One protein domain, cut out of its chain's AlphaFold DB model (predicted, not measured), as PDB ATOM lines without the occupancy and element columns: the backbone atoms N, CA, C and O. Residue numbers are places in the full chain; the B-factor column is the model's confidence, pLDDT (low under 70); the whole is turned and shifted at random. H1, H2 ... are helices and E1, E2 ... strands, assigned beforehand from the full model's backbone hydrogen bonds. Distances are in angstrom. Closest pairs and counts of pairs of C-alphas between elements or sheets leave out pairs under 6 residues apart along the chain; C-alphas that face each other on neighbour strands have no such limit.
ATOM      1  N   ILE A   3      -6.667   2.295  -6.554       95.00
ATOM      2  CA  ILE A   3      -6.854   3.565  -5.847       95.00
ATOM      3  C   ILE A   3      -6.990   3.245  -4.363       95.00
ATOM      4  O   ILE A   3      -7.769   2.367  -3.996       95.00
ATOM      5  N   PHE A   4      -6.251   3.967  -3.528       95.00
ATOM      6  CA  PHE A   4      -6.397   3.940  -2.079       95.00
ATOM      7  C   PHE A   4      -6.695   5.357  -1.601       95.00
ATOM      8  O   PHE A   4      -5.947   6.283  -1.904       95.00
ATOM      9  N   MET A   5      -7.800   5.550  -0.886       93.12
ATOM     10  CA  MET A   5      -8.242   6.881  -0.477       93.12
ATOM     11  C   MET A   5      -8.952   6.862   0.867       93.12
ATOM     12  O   MET A   5      -9.553   5.856   1.241       93.12
ATOM     13  N   SER A   6      -8.880   7.992   1.561       90.25
ATOM     14  CA  SER A   6      -9.648   8.275   2.772       90.25
ATOM     15  C   SER A   6     -10.852   9.157   2.434       90.25
ATOM     16  O   SER A   6     -10.782   9.980   1.523       90.25
ATOM     17  N   ASP A   7     -11.949   9.023   3.174       84.50
ATOM     18  CA  ASP A   7     -13.112   9.913   3.069       84.50
ATOM     19  C   ASP A   7     -12.844  11.283   3.718       84.50
ATOM     20  O   ASP A   7     -13.351  12.314   3.271       84.50
ATOM     21  N   HIS A   8     -11.994  11.308   4.744       85.81
ATOM     22  CA  HIS A   8     -11.533  12.517   5.416       85.81
ATOM     23  C   HIS A   8     -10.085  12.399   5.912       85.81
ATOM     24  O   HIS A   8      -9.535  11.303   6.005       85.81
ATOM     25  N   GLY A   9      -9.452  13.521   6.269       85.06
ATOM     26  CA  GLY A   9      -8.232  13.476   7.084       85.06
ATOM     27  C   GLY A   9      -8.551  13.299   8.572       85.06
ATOM     28  O   GLY A   9      -9.626  12.820   8.936       85.06
ATOM     29  N   HIS A  10      -7.640  13.666   9.468       81.44
ATOM     30  CA  HIS A  10      -7.825  13.410  10.898       81.44
ATOM     31  C   HIS A  10      -9.000  14.219  11.488       81.44
ATOM     32  O   HIS A  10      -8.931  15.437  11.622       81.44
ATOM     33  N   ARG A  11     -10.099  13.539  11.844       70.44
ATOM     34  CA  ARG A  11     -11.365  14.165  12.284       70.44
ATOM     35  C   ARG A  11     -11.615  14.090  13.796       70.44
ATOM     36  O   ARG A  11     -12.529  14.740  14.300       70.44
ATOM     37  N   PHE A  12     -10.843  13.294  14.524       67.75
ATOM     38  CA  PHE A  12     -11.096  13.016  15.938       67.75
ATOM     39  C   PHE A  12     -10.077  13.722  16.844       67.75
ATOM     40  O   PHE A  12      -9.080  14.252  16.364       67.75
ATOM     41  N   ALA A  13     -10.342  13.723  18.151       67.12
ATOM     42  CA  ALA A  13      -9.507  14.310  19.203       67.12
ATOM     43  C   ALA A  13      -9.428  15.851  19.251       67.12
ATOM     44  O   ALA A  13      -9.875  16.570  18.355       67.12
ATOM     45  N   GLU A  14      -8.822  16.342  20.337       73.19
ATOM     46  CA  GLU A  14      -8.537  17.761  20.611       73.19
ATOM     47  C   GLU A  14      -7.756  18.437  19.478       73.19
ATOM     48  O   GLU A  14      -7.894  19.639  19.255       73.19
ATOM     49  N   LEU A  15      -7.005  17.655  18.694       76.12
ATOM     50  CA  LEU A  15      -6.260  18.143  17.539       76.12
ATOM     51  C   LEU A  15      -7.157  18.898  16.548       76.12
ATOM     52  O   LEU A  15      -6.716  19.902  15.995       76.12
ATOM     53  N   ARG A  16      -8.421  18.487  16.363       78.19
ATOM     54  CA  ARG A  16      -9.370  19.161  15.456       78.19
ATOM     55  C   ARG A  16      -9.655  20.619  15.841       78.19
ATOM     56  O   ARG A  16     -10.013  21.409  14.974       78.19
ATOM     57  N   ALA A  17      -9.493  20.987  17.112       76.56
ATOM     58  CA  ALA A  17      -9.672  22.364  17.572       76.56
ATOM     59  C   ALA A  17      -8.481  23.278  17.218       76.56
ATOM     60  O   ALA A  17      -8.586  24.496  17.327       76.56
ATOM     61  N   THR A  18      -7.355  22.710  16.777       81.12
ATOM     62  CA  THR A  18      -6.176  23.469  16.330       81.12
ATOM     63  C   THR A  18      -6.289  23.845  14.853       81.12
ATOM     64  O   THR A  18      -6.902  23.114  14.077       81.12
ATOM     65  N   GLU A  19      -5.643  24.934  14.426       82.25
ATOM     66  CA  GLU A  19      -5.570  25.317  13.003       82.25
ATOM     67  C   GLU A  19      -5.083  24.154  12.123       82.25
ATOM     68  O   GLU A  19      -5.704  23.828  11.109       82.25
ATOM     69  N   GLN A  20      -4.024  23.467  12.562       84.50
ATOM     70  CA  GLN A  20      -3.466  22.332  11.835       84.50
ATOM     71  C   GLN A  20      -4.465  21.179  11.713       84.50
ATOM     72  O   GLN A  20      -4.588  20.593  10.643       84.50
ATOM     73  N   GLY A  21      -5.208  20.857  12.775       84.75
ATOM     74  CA  GLY A  21      -6.234  19.816  12.711       84.75
ATOM     75  C   GLY A  21      -7.427  20.203  11.840       84.75
ATOM     76  O   GLY A  21      -7.974  19.343  11.150       84.75
ATOM     77  N   LYS A  22      -7.804  21.488  11.800       85.31
ATOM     78  CA  LYS A  22      -8.834  21.979  10.871       85.31
ATOM     79  C   LYS A  22      -8.392  21.828   9.417       85.31
ATOM     80  O   LYS A  22      -9.208  21.429   8.587       85.31
ATOM     81  N   LEU A  23      -7.128  22.100   9.100       87.81
ATOM     82  CA  LEU A  23      -6.573  21.863   7.764       87.81
ATOM     83  C   LEU A  23      -6.479  20.364   7.448       87.81
ATOM     84  O   LEU A  23      -6.948  19.939   6.396       87.81
ATOM     85  N   GLU A  24      -5.953  19.559   8.371       86.44
ATOM     86  CA  GLU A  24      -5.771  18.117   8.174       86.44
ATOM     87  C   GLU A  24      -7.109  17.402   7.961       86.44
ATOM     88  O   GLU A  24      -7.222  16.577   7.063       86.44
ATOM     89  N   GLU A  25      -8.172  17.773   8.687       86.62
ATOM     90  CA  GLU A  25      -9.526  17.248   8.459       86.62
ATOM     91  C   GLU A  25      -9.944  17.372   6.972       86.62
ATOM     92  O   GLU A  25     -10.629  16.495   6.431       86.62
ATOM     93  N   ARG A  26      -9.512  18.449   6.305       87.69
ATOM     94  CA  ARG A  26      -9.884  18.843   4.937       87.69
ATOM     95  C   ARG A  26      -8.953  18.293   3.864       87.69
ATOM     96  O   ARG A  26      -9.166  18.622   2.700       87.69
ATOM     97  N   LEU A  27      -7.965  17.484   4.250       89.31
ATOM     98  CA  LEU A  27      -6.953  16.896   3.374       89.31
ATOM     99  C   LEU A  27      -6.932  15.359   3.494       89.31
ATOM    100  O   LEU A  27      -5.947  14.793   3.967       89.31
ATOM    101  N   PRO A  28      -7.995  14.640   3.077       90.12
ATOM    102  CA  PRO A  28      -7.945  13.190   2.923       90.12
ATOM    103  C   PRO A  28      -6.747  12.719   2.092       90.12
ATOM    104  O   PRO A  28      -6.355  13.328   1.088       90.12
ATOM    105  N   PHE A  29      -6.215  11.570   2.503       90.81
ATOM    106  CA  PHE A  29      -5.215  10.834   1.745       90.81
ATOM    107  C   PHE A  29      -5.809  10.300   0.440       90.81
ATOM    108  O   PHE A  29      -6.910   9.745   0.438       90.81
ATOM    109  N   PHE A  30      -5.041  10.372  -0.644       93.50
ATOM    110  CA  PHE A  30      -5.329   9.651  -1.877       93.50
ATOM    111  C   PHE A  30      -4.033   9.188  -2.541       93.50
ATOM    112  O   PHE A  30      -3.087   9.960  -2.705       93.50
ATOM    113  N   SER A  31      -4.017   7.945  -3.005       94.75
ATOM    114  CA  SER A  31      -2.994   7.417  -3.895       94.75
ATOM    115  C   SER A  31      -3.613   6.616  -5.029       94.75
ATOM    116  O   SER A  31      -4.685   6.018  -4.916       94.75
ATOM    117  N   ILE A  32      -2.905   6.614  -6.152       95.31
ATOM    118  CA  ILE A  32      -3.288   5.892  -7.356       95.31
ATOM    119  C   ILE A  32      -2.064   5.199  -7.937       95.31
ATOM    120  O   ILE A  32      -0.995   5.791  -8.080       95.31
ATOM    121  N   TYR A  33      -2.247   3.934  -8.290       94.25
ATOM    122  CA  TYR A  33      -1.270   3.112  -8.975       94.25
ATOM    123  C   TYR A  33      -1.843   2.625 -10.307       94.25
ATOM    124  O   TYR A  33      -2.951   2.077 -10.392       94.25
ATOM    125  N   LEU A  34      -1.068   2.818 -11.369       94.44
ATOM    126  CA  LEU A  34      -1.421   2.422 -12.728       94.44
ATOM    127  C   LEU A  34      -0.507   1.287 -13.189       94.44
ATOM    128  O   LEU A  34       0.668   1.267 -12.826       94.44
ATOM    129  N   PRO A  35      -1.019   0.343 -13.997       95.19
ATOM    130  CA  PRO A  35      -0.201  -0.760 -14.479       95.19
ATOM    131  C   PRO A  35       0.950  -0.237 -15.365       95.19
ATOM    132  O   PRO A  35       0.745   0.736 -16.097       95.19
ATOM    133  N   PRO A  36       2.133  -0.888 -15.377       91.75
ATOM    134  CA  PRO A  36       3.313  -0.382 -16.091       91.75
ATOM    135  C   PRO A  36       3.088  -0.088 -17.581       91.75
ATOM    136  O   PRO A  36       3.640   0.868 -18.126       91.75
ATOM    137  N   TRP A  37       2.233  -0.870 -18.249       96.12
ATOM    138  CA  TRP A  37       1.893  -0.657 -19.658       96.12
ATOM    139  C   TRP A  37       1.189   0.684 -19.910       96.12
ATOM    140  O   TRP A  37       1.304   1.231 -21.005       96.12
ATOM    141  N   PHE A  38       0.491   1.245 -18.915       95.19
ATOM    142  CA  PHE A  38      -0.262   2.488 -19.074       95.19
ATOM    143  C   PHE A  38       0.673   3.665 -19.332       95.19
ATOM    144  O   PHE A  38       0.429   4.443 -20.244       95.19
ATOM    145  N   GLY A  39       1.782   3.763 -18.591       92.88
ATOM    146  CA  GLY A  39       2.773   4.821 -18.805       92.88
ATOM    147  C   GLY A  39       3.475   4.718 -20.162       92.88
ATOM    148  O   GLY A  39       3.816   5.744 -20.743       92.88
ATOM    149  N   LYS A  40       3.636   3.496 -20.692       95.44
ATOM    150  CA  LYS A  40       4.188   3.262 -22.036       95.44
ATOM    151  C   LYS A  40       3.201   3.670 -23.133       95.44
ATOM    152  O   LYS A  40       3.611   4.232 -24.141       95.44
ATOM    153  N   ARG A  41       1.905   3.397 -22.939       95.81
ATOM    154  CA  ARG A  41       0.857   3.684 -23.932       95.81
ATOM    155  C   ARG A  41       0.342   5.126 -23.886       95.81
ATOM    156  O   ARG A  41       0.028   5.680 -24.931       95.81
ATOM    157  N   TYR A  42       0.264   5.724 -22.700       96.44
ATOM    158  CA  TYR A  42      -0.267   7.068 -22.454       96.44
ATOM    159  C   TYR A  42       0.737   7.908 -21.640       96.44
ATOM    160  O   TYR A  42       0.474   8.265 -20.484       96.44
ATOM    161  N   PRO A  43       1.913   8.223 -22.216       96.44
ATOM    162  CA  PRO A  43       2.981   8.926 -21.502       96.44
ATOM    163  C   PRO A  43       2.559  10.324 -21.039       96.44
ATOM    164  O   PRO A  43       2.962  10.773 -19.967       96.44
ATOM    165  N   GLU A  44       1.706  10.996 -21.811       97.81
ATOM    166  CA  GLU A  44       1.172  12.310 -21.466       97.81
ATOM    167  C   GLU A  44       0.226  12.269 -20.260       97.81
ATOM    168  O   GLU A  44       0.417  13.030 -19.316       97.81
ATOM    169  N   ALA A  45      -0.714  11.320 -20.221       97.31
ATOM    170  CA  ALA A  45      -1.593  11.133 -19.067       97.31
ATOM    171  C   ALA A  45      -0.788  10.841 -17.791       97.31
ATOM    172  O   ALA A  45      -1.094  11.349 -16.715       97.31
ATOM    173  N   MET A  46       0.284  10.050 -17.914       96.44
ATOM    174  CA  MET A  46       1.193   9.765 -16.805       96.44
ATOM    175  C   MET A  46       1.984  11.009 -16.362       96.44
ATOM    176  O   MET A  46       2.230  11.191 -15.169       96.44
ATOM    177  N   ARG A  47       2.388  11.881 -17.296       97.19
ATOM    178  CA  ARG A  47       3.020  13.171 -16.981       97.19
ATOM    179  C   ARG A  47       2.047  14.079 -16.226       97.19
ATOM    180  O   ARG A  47       2.410  14.583 -15.166       97.19
ATOM    181  N   ASN A  48       0.823  14.220 -16.728       97.94
ATOM    182  CA  ASN A  48      -0.224  15.031 -16.111       97.94
ATOM    183  C   ASN A  48      -0.553  14.531 -14.703       97.94
ATOM    184  O   ASN A  48      -0.526  15.314 -13.761       97.94
ATOM    185  N   LEU A  49      -0.717  13.219 -14.518       96.44
ATOM    186  CA  LEU A  49      -0.971  12.633 -13.201       96.44
ATOM    187  C   LEU A  49       0.123  12.973 -12.174       96.44
ATOM    188  O   LEU A  49      -0.179  13.284 -11.021       96.44
ATOM    189  N   ARG A  50       1.398  12.953 -12.585       94.81
ATOM    190  CA  ARG A  50       2.526  13.350 -11.722       94.81
ATOM    191  C   ARG A  50       2.524  14.845 -11.411       94.81
ATOM    192  O   ARG A  50       2.834  15.216 -10.282       94.81
ATOM    193  N   LEU A  51       2.189  15.691 -12.385       95.88
ATOM    194  CA  LEU A  51       2.050  17.135 -12.170       95.88
ATOM    195  C   LEU A  51       0.908  17.426 -11.189       95.88
ATOM    196  O   LEU A  51       1.098  18.168 -10.226       95.88
ATOM    197  N   ASN A  52      -0.236  16.772 -11.385       96.94
ATOM    198  CA  ASN A  52      -1.451  16.937 -10.593       96.94
ATOM    199  C   ASN A  52      -1.269  16.550  -9.123       96.94
ATOM    200  O   ASN A  52      -1.965  17.090  -8.269       96.94
ATOM    201  N   ALA A  53      -0.285  15.701  -8.791       92.75
ATOM    202  CA  ALA A  53       0.082  15.397  -7.404       92.75
ATOM    203  C   ALA A  53       0.513  16.632  -6.591       92.75
ATOM    204  O   ALA A  53       0.560  16.586  -5.365       92.75
ATOM    205  N   ARG A  54       0.818  17.745  -7.266       91.31
ATOM    206  CA  ARG A  54       1.163  19.037  -6.660       91.31
ATOM    207  C   ARG A  54       0.148  20.136  -6.999       91.31
ATOM    208  O   ARG A  54       0.490  21.313  -6.934       91.31
ATOM    209  N   ARG A  55      -1.070  19.771  -7.416       93.69
ATOM    210  CA  ARG A  55      -2.146  20.698  -7.808       93.69
ATOM    211  C   ARG A  55      -3.371  20.514  -6.919       93.69
ATOM    212  O   ARG A  55      -3.545  19.468  -6.296       93.69
ATOM    213  N   LEU A  56      -4.227  21.536  -6.877       94.00
ATOM    214  CA  LEU A  56      -5.505  21.458  -6.176       94.00
ATOM    215  C   LEU A  56      -6.424  20.463  -6.894       94.00
ATOM    216  O   LEU A  56      -6.901  20.730  -7.998       94.00
ATOM    217  N   THR A  57      -6.672  19.324  -6.247       94.69
ATOM    218  CA  THR A  57      -7.566  18.262  -6.725       94.69
ATOM    219  C   THR A  57      -8.628  17.933  -5.675       94.69
ATOM    220  O   THR A  57      -8.482  18.236  -4.488       94.69
ATOM    221  N   THR A  58      -9.730  17.343  -6.124       94.19
ATOM    222  CA  THR A  58     -10.948  17.079  -5.352       94.19
ATOM    223  C   THR A  58     -11.496  15.682  -5.661       94.19
ATOM    224  O   THR A  58     -11.146  15.091  -6.686       94.19
ATOM    225  N   PRO A  59     -12.425  15.147  -4.846       93.75
ATOM    226  CA  PRO A  59     -13.107  13.895  -5.165       93.75
ATOM    227  C   PRO A  59     -13.857  13.911  -6.505       93.75
ATOM    228  O   PRO A  59     -14.032  12.862  -7.123       93.75
ATOM    229  N   PHE A  60     -14.271  15.085  -6.989       95.00
ATOM    230  CA  PHE A  60     -14.910  15.206  -8.300       95.00
ATOM    231  C   PHE A  60     -13.936  14.927  -9.444       95.00
ATOM    232  O   PHE A  60     -14.317  14.297 -10.425       95.00
ATOM    233  N   ASP A  61     -12.670  15.310  -9.287       97.25
ATOM    234  CA  ASP A  61     -11.615  15.008 -10.259       97.25
ATOM    235  C   ASP A  61     -11.355  13.494 -10.324       97.25
ATOM    236  O   ASP A  61     -11.137  12.938 -11.400       97.25
ATOM    237  N   ILE A  62     -11.459  12.787  -9.189       95.62
ATOM    238  CA  ILE A  62     -11.390  11.316  -9.153       95.62
ATOM    239  C   ILE A  62     -12.558  10.714  -9.930       95.62
ATOM    240  O   ILE A  62     -12.342   9.830 -10.754       95.62
ATOM    241  N   HIS A  63     -13.784  11.192  -9.699       95.69
ATOM    242  CA  HIS A  63     -14.949  10.739 -10.459       95.69
ATOM    243  C   HIS A  63     -14.738  10.946 -11.968       95.69
ATOM    244  O   HIS A  63     -14.892   9.995 -12.733       95.69
ATOM    245  N   GLU A  64     -14.289  12.128 -12.396       96.62
ATOM    246  CA  GLU A  64     -14.007  12.397 -13.813       96.62
ATOM    247  C   GLU A  64     -12.874  11.510 -14.364       96.62
ATOM    248  O   GLU A  64     -12.923  11.037 -15.503       96.62
ATOM    249  N   THR A  65     -11.883  11.183 -13.530       96.62
ATOM    250  CA  THR A  65     -10.825  10.218 -13.864       96.62
ATOM    251  C   THR A  65     -11.391   8.821 -14.092       96.62
ATOM    252  O   THR A  65     -11.034   8.164 -15.068       96.62
ATOM    253  N   LEU A  66     -12.294   8.350 -13.225       96.38
ATOM    254  CA  LEU A  66     -12.942   7.043 -13.365       96.38
ATOM    255  C   LEU A  66     -13.808   6.981 -14.631       96.38
ATOM    256  O   LEU A  66     -13.747   5.996 -15.366       96.38
ATOM    257  N   THR A  67     -14.536   8.054 -14.944       95.88
ATOM    258  CA  THR A  67     -15.270   8.191 -16.211       95.88
ATOM    259  C   THR A  67     -14.322   8.133 -17.410       95.88
ATOM    260  O   THR A  67     -14.582   7.416 -18.381       95.88
ATOM    261  N   SER A  68     -13.173   8.808 -17.318       94.31
ATOM    262  CA  SER A  68     -12.122   8.774 -18.341       94.31
ATOM    263  C   SER A  68     -11.520   7.378 -18.530       94.31
ATOM    264  O   SER A  68     -11.137   7.034 -19.642       94.31
ATOM    265  N   VAL A  69     -11.458   6.528 -17.496       93.94
ATOM    266  CA  VAL A  69     -11.010   5.129 -17.653       93.94
ATOM    267  C   VAL A  69     -11.959   4.338 -18.554       93.94
ATOM    268  O   VAL A  69     -11.498   3.537 -19.366       93.94
ATOM    269  N   LEU A  70     -13.270   4.569 -18.444       93.81
ATOM    270  CA  LEU A  70     -14.272   3.893 -19.275       93.81
ATOM    271  C   LEU A  70     -14.245   4.385 -20.726       93.81
ATOM    272  O   LEU A  70     -14.516   3.619 -21.651       93.81
ATOM    273  N   ARG A  71     -13.946   5.672 -20.932       91.75
ATOM    274  CA  ARG A  71     -13.905   6.323 -22.247       91.75
ATOM    275  C   ARG A  71     -12.649   7.171 -22.367       91.75
ATOM    276  O   ARG A  71     -12.707   8.396 -22.273       91.75
ATOM    277  N   PHE A  72     -11.521   6.499 -22.575       93.31
ATOM    278  CA  PHE A  72     -10.224   7.164 -22.588       93.31
ATOM    279  C   PHE A  72     -10.096   8.099 -23.787       93.31
ATOM    280  O   PHE A  72     -10.267   7.688 -24.936       93.31
ATOM    281  N   ARG A  73      -9.804   9.368 -23.508       91.12
ATOM    282  CA  ARG A  73      -9.598  10.419 -24.506       91.12
ATOM    283  C   ARG A  73      -8.140  10.852 -24.504       91.12
ATOM    284  O   ARG A  73      -7.394  10.555 -23.574       91.12
ATOM    285  N   THR A  74      -7.743  11.553 -25.558       93.81
ATOM    286  CA  THR A  74      -6.445  12.225 -25.594       93.81
ATOM    287  C   THR A  74      -6.374  13.229 -24.440       93.81
ATOM    288  O   THR A  74      -7.293  14.046 -24.327       93.81
ATOM    289  N   PRO A  75      -5.329  13.170 -23.597       96.56
ATOM    290  CA  PRO A  75      -5.130  14.142 -22.531       96.56
ATOM    291  C   PRO A  75      -5.111  15.582 -23.045       96.56
ATOM    292  O   PRO A  75      -4.618  15.858 -24.139       96.56
ATOM    293  N   LYS A  76      -5.610  16.509 -22.234       96.38
ATOM    294  CA  LYS A  76      -5.652  17.947 -22.535       96.38
ATOM    295  C   LYS A  76      -5.308  18.784 -21.302       96.38
ATOM    296  O   LYS A  76      -5.207  18.261 -20.194       96.38
ATOM    297  N   LYS A  77      -5.163  20.102 -21.475       97.69
ATOM    298  CA  LYS A  77      -5.224  21.045 -20.347       97.69
ATOM    299  C   LYS A  77      -6.681  21.153 -19.884       97.69
ATOM    300  O   LYS A  77      -7.577  21.333 -20.711       97.69
ATOM    301  N   GLY A  78      -6.912  21.024 -18.581       96.69
ATOM    302  CA  GLY A  78      -8.235  21.168 -17.984       96.69
ATOM    303  C   GLY A  78      -8.784  22.590 -18.122       96.69
ATOM    304  O   GLY A  78      -8.025  23.560 -18.188       96.69
ATOM    305  N   ASN A  79     -10.109  22.714 -18.166       96.38
ATOM    306  CA  ASN A  79     -10.796  23.999 -18.238       96.38
ATOM    307  C   ASN A  79     -11.221  24.439 -16.829       96.38
ATOM    308  O   ASN A  79     -11.908  23.697 -16.139       96.38
ATOM    309  N   LEU A  80     -10.854  25.652 -16.409       95.94
ATOM    310  CA  LEU A  80     -11.219  26.190 -15.089       95.94
ATOM    311  C   LEU A  80     -12.729  26.393 -14.905       95.94
ATOM    312  O   LEU A  80     -13.201  26.437 -13.776       95.94
ATOM    313  N   SER A  81     -13.495  26.496 -15.994       95.75
ATOM    314  CA  SER A  81     -14.960  26.522 -15.929       95.75
ATOM    315  C   SER A  81     -15.572  25.150 -15.620       95.75
ATOM    316  O   SER A  81     -16.753  25.069 -15.287       95.75
ATOM    317  N   GLU A  82     -14.803  24.064 -15.751       94.94
ATOM    318  CA  GLU A  82     -15.236  22.719 -15.381       94.94
ATOM    319  C   GLU A  82     -14.950  22.489 -13.894       94.94
ATOM    320  O   GLU A  82     -13.807  22.538 -13.438       94.94
ATOM    321  N   ARG A  83     -15.999  22.168 -13.129       93.00
ATOM    322  CA  ARG A  83     -15.862  21.842 -11.702       93.00
ATOM    323  C   ARG A  83     -14.893  20.678 -11.472       93.00
ATOM    324  O   ARG A  83     -14.174  20.680 -10.477       93.00
ATOM    325  N   ALA A  84     -14.919  19.684 -12.357       96.31
ATOM    326  CA  ALA A  84     -14.156  18.446 -12.265       96.31
ATOM    327  C   ALA A  84     -13.251  18.291 -13.488       96.31
ATOM    328  O   ALA A  84     -13.715  18.441 -14.615       96.31
ATOM    329  N   ILE A  85     -11.984  17.961 -13.259       97.69
ATOM    330  CA  ILE A  85     -10.974  17.744 -14.296       97.69
ATOM    331  C   ILE A  85     -10.373  16.357 -14.065       97.69
ATOM    332  O   ILE A  85      -9.927  16.047 -12.963       97.69
ATOM    333  N   SER A  86     -10.351  15.514 -15.099       97.62
ATOM    334  CA  SER A  86      -9.712  14.196 -15.027       97.62
ATOM    335  C   SER A  86      -8.258  14.324 -14.573       97.62
ATOM    336  O   SER A  86      -7.516  15.157 -15.083       97.62
ATOM    337  N   LEU A  87      -7.792  13.449 -13.683       97.62
ATOM    338  CA  LEU A  87      -6.391  13.414 -13.256       97.62
ATOM    339  C   LEU A  87      -5.440  12.962 -14.379       97.62
ATOM    340  O   LEU A  87      -4.222  13.043 -14.206       97.62
ATOM    341  N   PHE A  88      -5.974  12.488 -15.512       97.56
ATOM    342  CA  PHE A  88      -5.216  12.245 -16.743       97.56
ATOM    343  C   PHE A  88      -5.053  13.501 -17.614       97.56
ATOM    344  O   PHE A  88      -4.140  13.543 -18.439       97.56
ATOM    345  N   ASP A  89      -5.878  14.526 -17.405       98.25
ATOM    346  CA  ASP A  89      -5.714  15.866 -17.972       98.25
ATOM    347  C   ASP A  89      -4.822  16.717 -17.059       98.25
ATOM    348  O   ASP A  89      -4.652  16.420 -15.877       98.25
ATOM    349  N   GLU A  90      -4.201  17.771 -17.583       98.25
ATOM    350  CA  GLU A  90      -3.396  18.681 -16.765       98.25
ATOM    351  C   GLU A  90      -4.310  19.630 -15.981       98.25
ATOM    352  O   GLU A  90      -4.976  20.488 -16.569       98.25
ATOM    353  N   VAL A  91      -4.318  19.514 -14.650       98.06
ATOM    354  CA  VAL A  91      -5.026  20.451 -13.772       98.06
ATOM    355  C   VAL A  91      -4.254  21.779 -13.742       98.06
ATOM    356  O   VAL A  91      -3.078  21.789 -13.345       98.06
ATOM    357  N   PRO A  92      -4.876  22.911 -14.133       97.38
ATOM    358  CA  PRO A  92      -4.201  24.208 -14.166       97.38
ATOM    359  C   PRO A  92      -3.595  24.599 -12.809       97.38
ATOM    360  O   PRO A  92      -4.145  24.272 -11.756       97.38
ATOM    361  N   LEU A  93      -2.446  25.284 -12.823       94.50
ATOM    362  CA  LEU A  93      -1.723  25.673 -11.597       94.50
ATOM    363  C   LEU A  93      -2.503  26.730 -10.821       94.50
ATOM    364  O   LEU A  93      -2.516  26.743  -9.597       94.50
ATOM    365  N   GLU A  94      -3.152  27.591 -11.587       94.06
ATOM    366  CA  GLU A  94      -3.960  28.723 -11.187       94.06
ATOM    367  C   GLU A  94      -5.351  28.337 -10.649       94.06
ATOM    368  O   GLU A  94      -6.082  29.227 -10.220       94.06
ATOM    369  N   ARG A  95      -5.729  27.044 -10.644       94.56
ATOM    370  CA  ARG A  95      -7.049  26.592 -10.168       94.56
ATOM    371  C   ARG A  95      -7.255  26.954  -8.698       94.56
ATOM    372  O   ARG A  95      -6.506  26.520  -7.822       94.56
ATOM    373  N   THR A  96      -8.328  27.683  -8.428       92.00
ATOM    374  CA  THR A  96      -8.730  28.108  -7.087       92.00
ATOM    375  C   THR A  96      -9.785  27.180  -6.482       92.00
ATOM    376  O   THR A  96     -10.433  26.390  -7.172       92.00
ATOM    377  N   CYS A  97     -10.015  27.305  -5.171       91.88
ATOM    378  CA  CYS A  97     -11.137  26.638  -4.506       91.88
ATOM    379  C   CYS A  97     -12.494  27.014  -5.126       91.88
ATOM    380  O   CYS A  97     -13.371  26.160  -5.201       91.88
ATOM    381  N   SER A  98     -12.654  28.247  -5.622       92.31
ATOM    382  CA  SER A  98     -13.887  28.685  -6.289       92.31
ATOM    383  C   SER A  98     -14.103  27.956  -7.617       92.31
ATOM    384  O   SER A  98     -15.204  27.470  -7.861       92.31
ATOM    385  N   ASP A  99     -13.055  27.811  -8.437       94.69
ATOM    386  CA  ASP A  99     -13.121  27.084  -9.719       94.69
ATOM    387  C   ASP A  99     -13.488  25.606  -9.506       94.69
ATOM    388  O   ASP A  99     -14.246  25.006 -10.263       94.69
ATOM    389  N   ALA A 100     -12.986  25.015  -8.417       94.12
ATOM    390  CA  ALA A 100     -13.304  23.649  -8.006       94.12
ATOM    391  C   ALA A 100     -14.683  23.501  -7.324       94.12
ATOM    392  O   ALA A 100     -15.096  22.383  -6.997       94.12
ATOM    393  N   GLY A 101     -15.401  24.603  -7.082       91.12
ATOM    394  CA  GLY A 101     -16.672  24.608  -6.357       91.12
ATOM    395  C   GLY A 101     -16.544  24.149  -4.899       91.12
ATOM    396  O   GLY A 101     -17.385  23.379  -4.436       91.12
ATOM    397  N   ILE A 102     -15.472  24.563  -4.216       90.31
ATOM    398  CA  ILE A 102     -15.207  24.330  -2.788       90.31
ATOM    399  C   ILE A 102     -15.585  25.592  -2.008       90.31
ATOM    400  O   ILE A 102     -15.047  26.674  -2.259       90.31
ATOM    401  N   GLU A 103     -16.464  25.462  -1.018       85.12
ATOM    402  CA  GLU A 103     -16.854  26.574  -0.156       85.12
ATOM    403  C   GLU A 103     -15.670  27.081   0.687       85.12
ATOM    404  O   GLU A 103     -14.800  26.294   1.080       85.12
ATOM    405  N   PRO A 104     -15.640  28.377   1.060       85.62
ATOM    406  CA  PRO A 104     -14.508  28.960   1.783       85.62
ATOM    407  C   PRO A 104     -14.108  28.169   3.035       85.62
ATOM    408  O   PRO A 104     -12.940  27.854   3.229       85.62
ATOM    409  N   HIS A 105     -15.078  27.738   3.841       83.19
ATOM    410  CA  HIS A 105     -14.817  26.987   5.069       83.19
ATOM    411  C   HIS A 105     -14.307  25.552   4.840       83.19
ATOM    412  O   HIS A 105     -13.852  24.938   5.802       83.19
ATOM    413  N   TRP A 106     -14.349  25.010   3.615       86.94
ATOM    414  CA  TRP A 106     -13.766  23.713   3.231       86.94
ATOM    415  C   TRP A 106     -12.444  23.841   2.455       86.94
ATOM    416  O   TRP A 106     -11.742  22.848   2.264       86.94
ATOM    417  N   CYS A 107     -12.070  25.054   2.046       89.06
ATOM    418  CA  CYS A 107     -10.858  25.316   1.279       89.06
ATOM    419  C   CYS A 107      -9.599  25.225   2.158       89.06
ATOM    420  O   CYS A 107      -9.340  26.105   2.974       89.06
ATOM    421  N   ALA A 108      -8.787  24.182   1.961       88.19
ATOM    422  CA  ALA A 108      -7.537  23.970   2.699       88.19
ATOM    423  C   ALA A 108      -6.339  24.773   2.145       88.19
ATOM    424  O   ALA A 108      -5.224  24.642   2.647       88.19
ATOM    425  N   ARG A 278     -14.141  17.959   0.101       54.34
ATOM    426  CA  ARG A 278     -12.824  18.275   0.695       54.34
ATOM    427  C   ARG A 278     -11.718  18.302  -0.365       54.34
ATOM    428  O   ARG A 278     -11.864  17.705  -1.429       54.34
ATOM    429  N   SER A 279     -10.628  19.014  -0.081       50.09
ATOM    430  CA  SER A 279      -9.431  19.054  -0.940       50.09
ATOM    431  C   SER A 279      -8.639  17.751  -0.766       50.09
ATOM    432  O   SER A 279      -8.641  17.195   0.321       50.09
ATOM    433  N   ILE A 280      -7.959  17.225  -1.785       55.91
ATOM    434  CA  ILE A 280      -7.242  15.942  -1.667       55.91
ATOM    435  C   ILE A 280      -5.730  16.147  -1.686       55.91
ATOM    436  O   ILE A 280      -5.204  16.888  -2.517       55.91
ATOM    437  N   ARG A 281      -5.013  15.427  -0.813       52.66
ATOM    438  CA  ARG A 281      -3.555  15.307  -0.897       52.66
ATOM    439  C   ARG A 281      -3.197  14.067  -1.722       52.66
ATOM    440  O   ARG A 281      -3.257  12.943  -1.230       52.66
ATOM    441  N   LEU A 282      -2.854  14.286  -2.992       49.31
ATOM    442  CA  LEU A 282      -2.543  13.237  -3.968       49.31
ATOM    443  C   LEU A 282      -1.078  12.783  -3.857       49.31
ATOM    444  O   LEU A 282      -0.153  13.567  -4.063       49.31
ATOM    445  N   LEU A 283      -0.865  11.492  -3.600       42.50
ATOM    446  CA  LEU A 283       0.436  10.832  -3.684       42.50
ATOM    447  C   LEU A 283       0.474   9.913  -4.917       42.50
ATOM    448  O   LEU A 283      -0.178   8.868  -4.954       42.50
ATOM    449  N   ALA A 284       1.251  10.283  -5.935       44.62
ATOM    450  CA  ALA A 284       1.481   9.437  -7.106       44.62
ATOM    451  C   ALA A 284       2.684   8.509  -6.855       44.62
ATOM    452  O   ALA A 284       3.835   8.923  -6.994       44.62
ATOM    453  N   LEU A 285       2.423   7.253  -6.481       38.28
ATOM    454  CA  LEU A 285       3.458   6.223  -6.362       38.28
ATOM    455  C   LEU A 285       3.697   5.593  -7.735       38.28
ATOM    456  O   LEU A 285       2.844   4.884  -8.268       38.28
TER     457      LEU A 285
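What this domain is: This is residues 3 to 108 and 278 to 285 of the 290 residues of an uncharacterized protein of Soboliphyme baturini (UniProt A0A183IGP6). A small sheet of three short strands, E1, E2 and E3, sits midway along an elongated domain, with the short helices H1 and H2 at one end and H3 at the other. H4 and H5 run lengthwise and graze the sheet; residues 85 to 89 of a long stretch with no named element pass between these two helices, and its residues 78 to 82 and 92 to 100 lie on the far side of them from the sheet. The printed part has 114 residues, with five named helices and three named strands in the order E1 H1 H2 E2 H3 H4 H5 E3. The sheet runs E1 E2 E3 and is mixed, and the class is mixed, helices and strands, with under half of the residues, 51, in named elements. The whole is compact, with a radius of gyration of the C-alphas of 14.7 A, and spans 48 by 30 by 21 A.

Where its parts are: Begin with the sheet and find C-alpha 29 at (-5.215, 10.834, 1.745); from there E2, residues 29 to 33, runs 13.8 A to C-alpha 33 at (-1.270, 3.112, -8.975). E1 is residues 3 to 5, starting from C-alpha 3 at (-6.854, 3.565, -5.847), and E3 is residues 281 to 284, 9.9 A long, ending at C-alpha 284 at (1.481, 9.437, -7.106). E1 measures 6.5 A. Before E2 you meet H1, residues 14 to 17, 5.6 A long, and H2, residues 19 to 25, 10.1 A long. After E2 come H3, residues 36 to 41, 9.2 A long, and H4, residues 43 to 52, 14.2 A long. The longest helix is H5, residues 59 to 70, which measures 17.3 A.

How they stand to each other: Look first at E2, the inner strand of the sheet; E1 and E3 are its edge strands. E1 and E2 are antiparallel at 174 degrees, and you will find N 31 and O 4 at 2.8 A and N 4 and O 31 at 2.9 A, within hydrogen-bond range. E2 and E3 are parallel at 20 degrees, with N 283 and O 30 at 2.8 A and N 30 and O 281 at 3.2 A, also within that range. H4 is on the sheet but only grazes it, with its residues 46 to 52. The closest C-alphas of H4 and E3 are those of Arg 50 and Ala 284, 6.1 A apart. H5 is only just on the sheet, with 5 pairs of C-alphas within 10 A, and only grazes it, with its residues 59 to 62. H4 and H5 are apart. H3 and H4 only just touch, with 3 pairs of C-alphas within 8 A, and only at the corner by their link; the closest C-alphas are those of Gly 39 and Met 46, 5.6 A apart. Their lines stand at a steep tilt of 67 degrees, and they run opposite ways. H1 and H2 also only just touch, with 3 such pairs, and only at the corner; the closest C-alphas are those of Leu 15 and Gly 21, 5.1 A apart. H1, H2 and H3 are not on the sheet. In H2, H4 and H5 every O i to N i+4 pair is within hydrogen-bond range, in H3 1 of 2 is, and H1 is too short for such a pair.

The domain as a whole: The two C-alphas farthest apart are those of Glu 14 and Arg 41, at 47.6 A. Residues 109 to 277 are cut out, and across the cut C-alphas 108 and 278 are 8.0 A apart; the link from H5 to E3 runs across it. Of the links that are printed whole, none is long. The mean pLDDT of the printed part is 88.7; look for values under 70 at residues 12 to 13 and 278 to 285, which include E3.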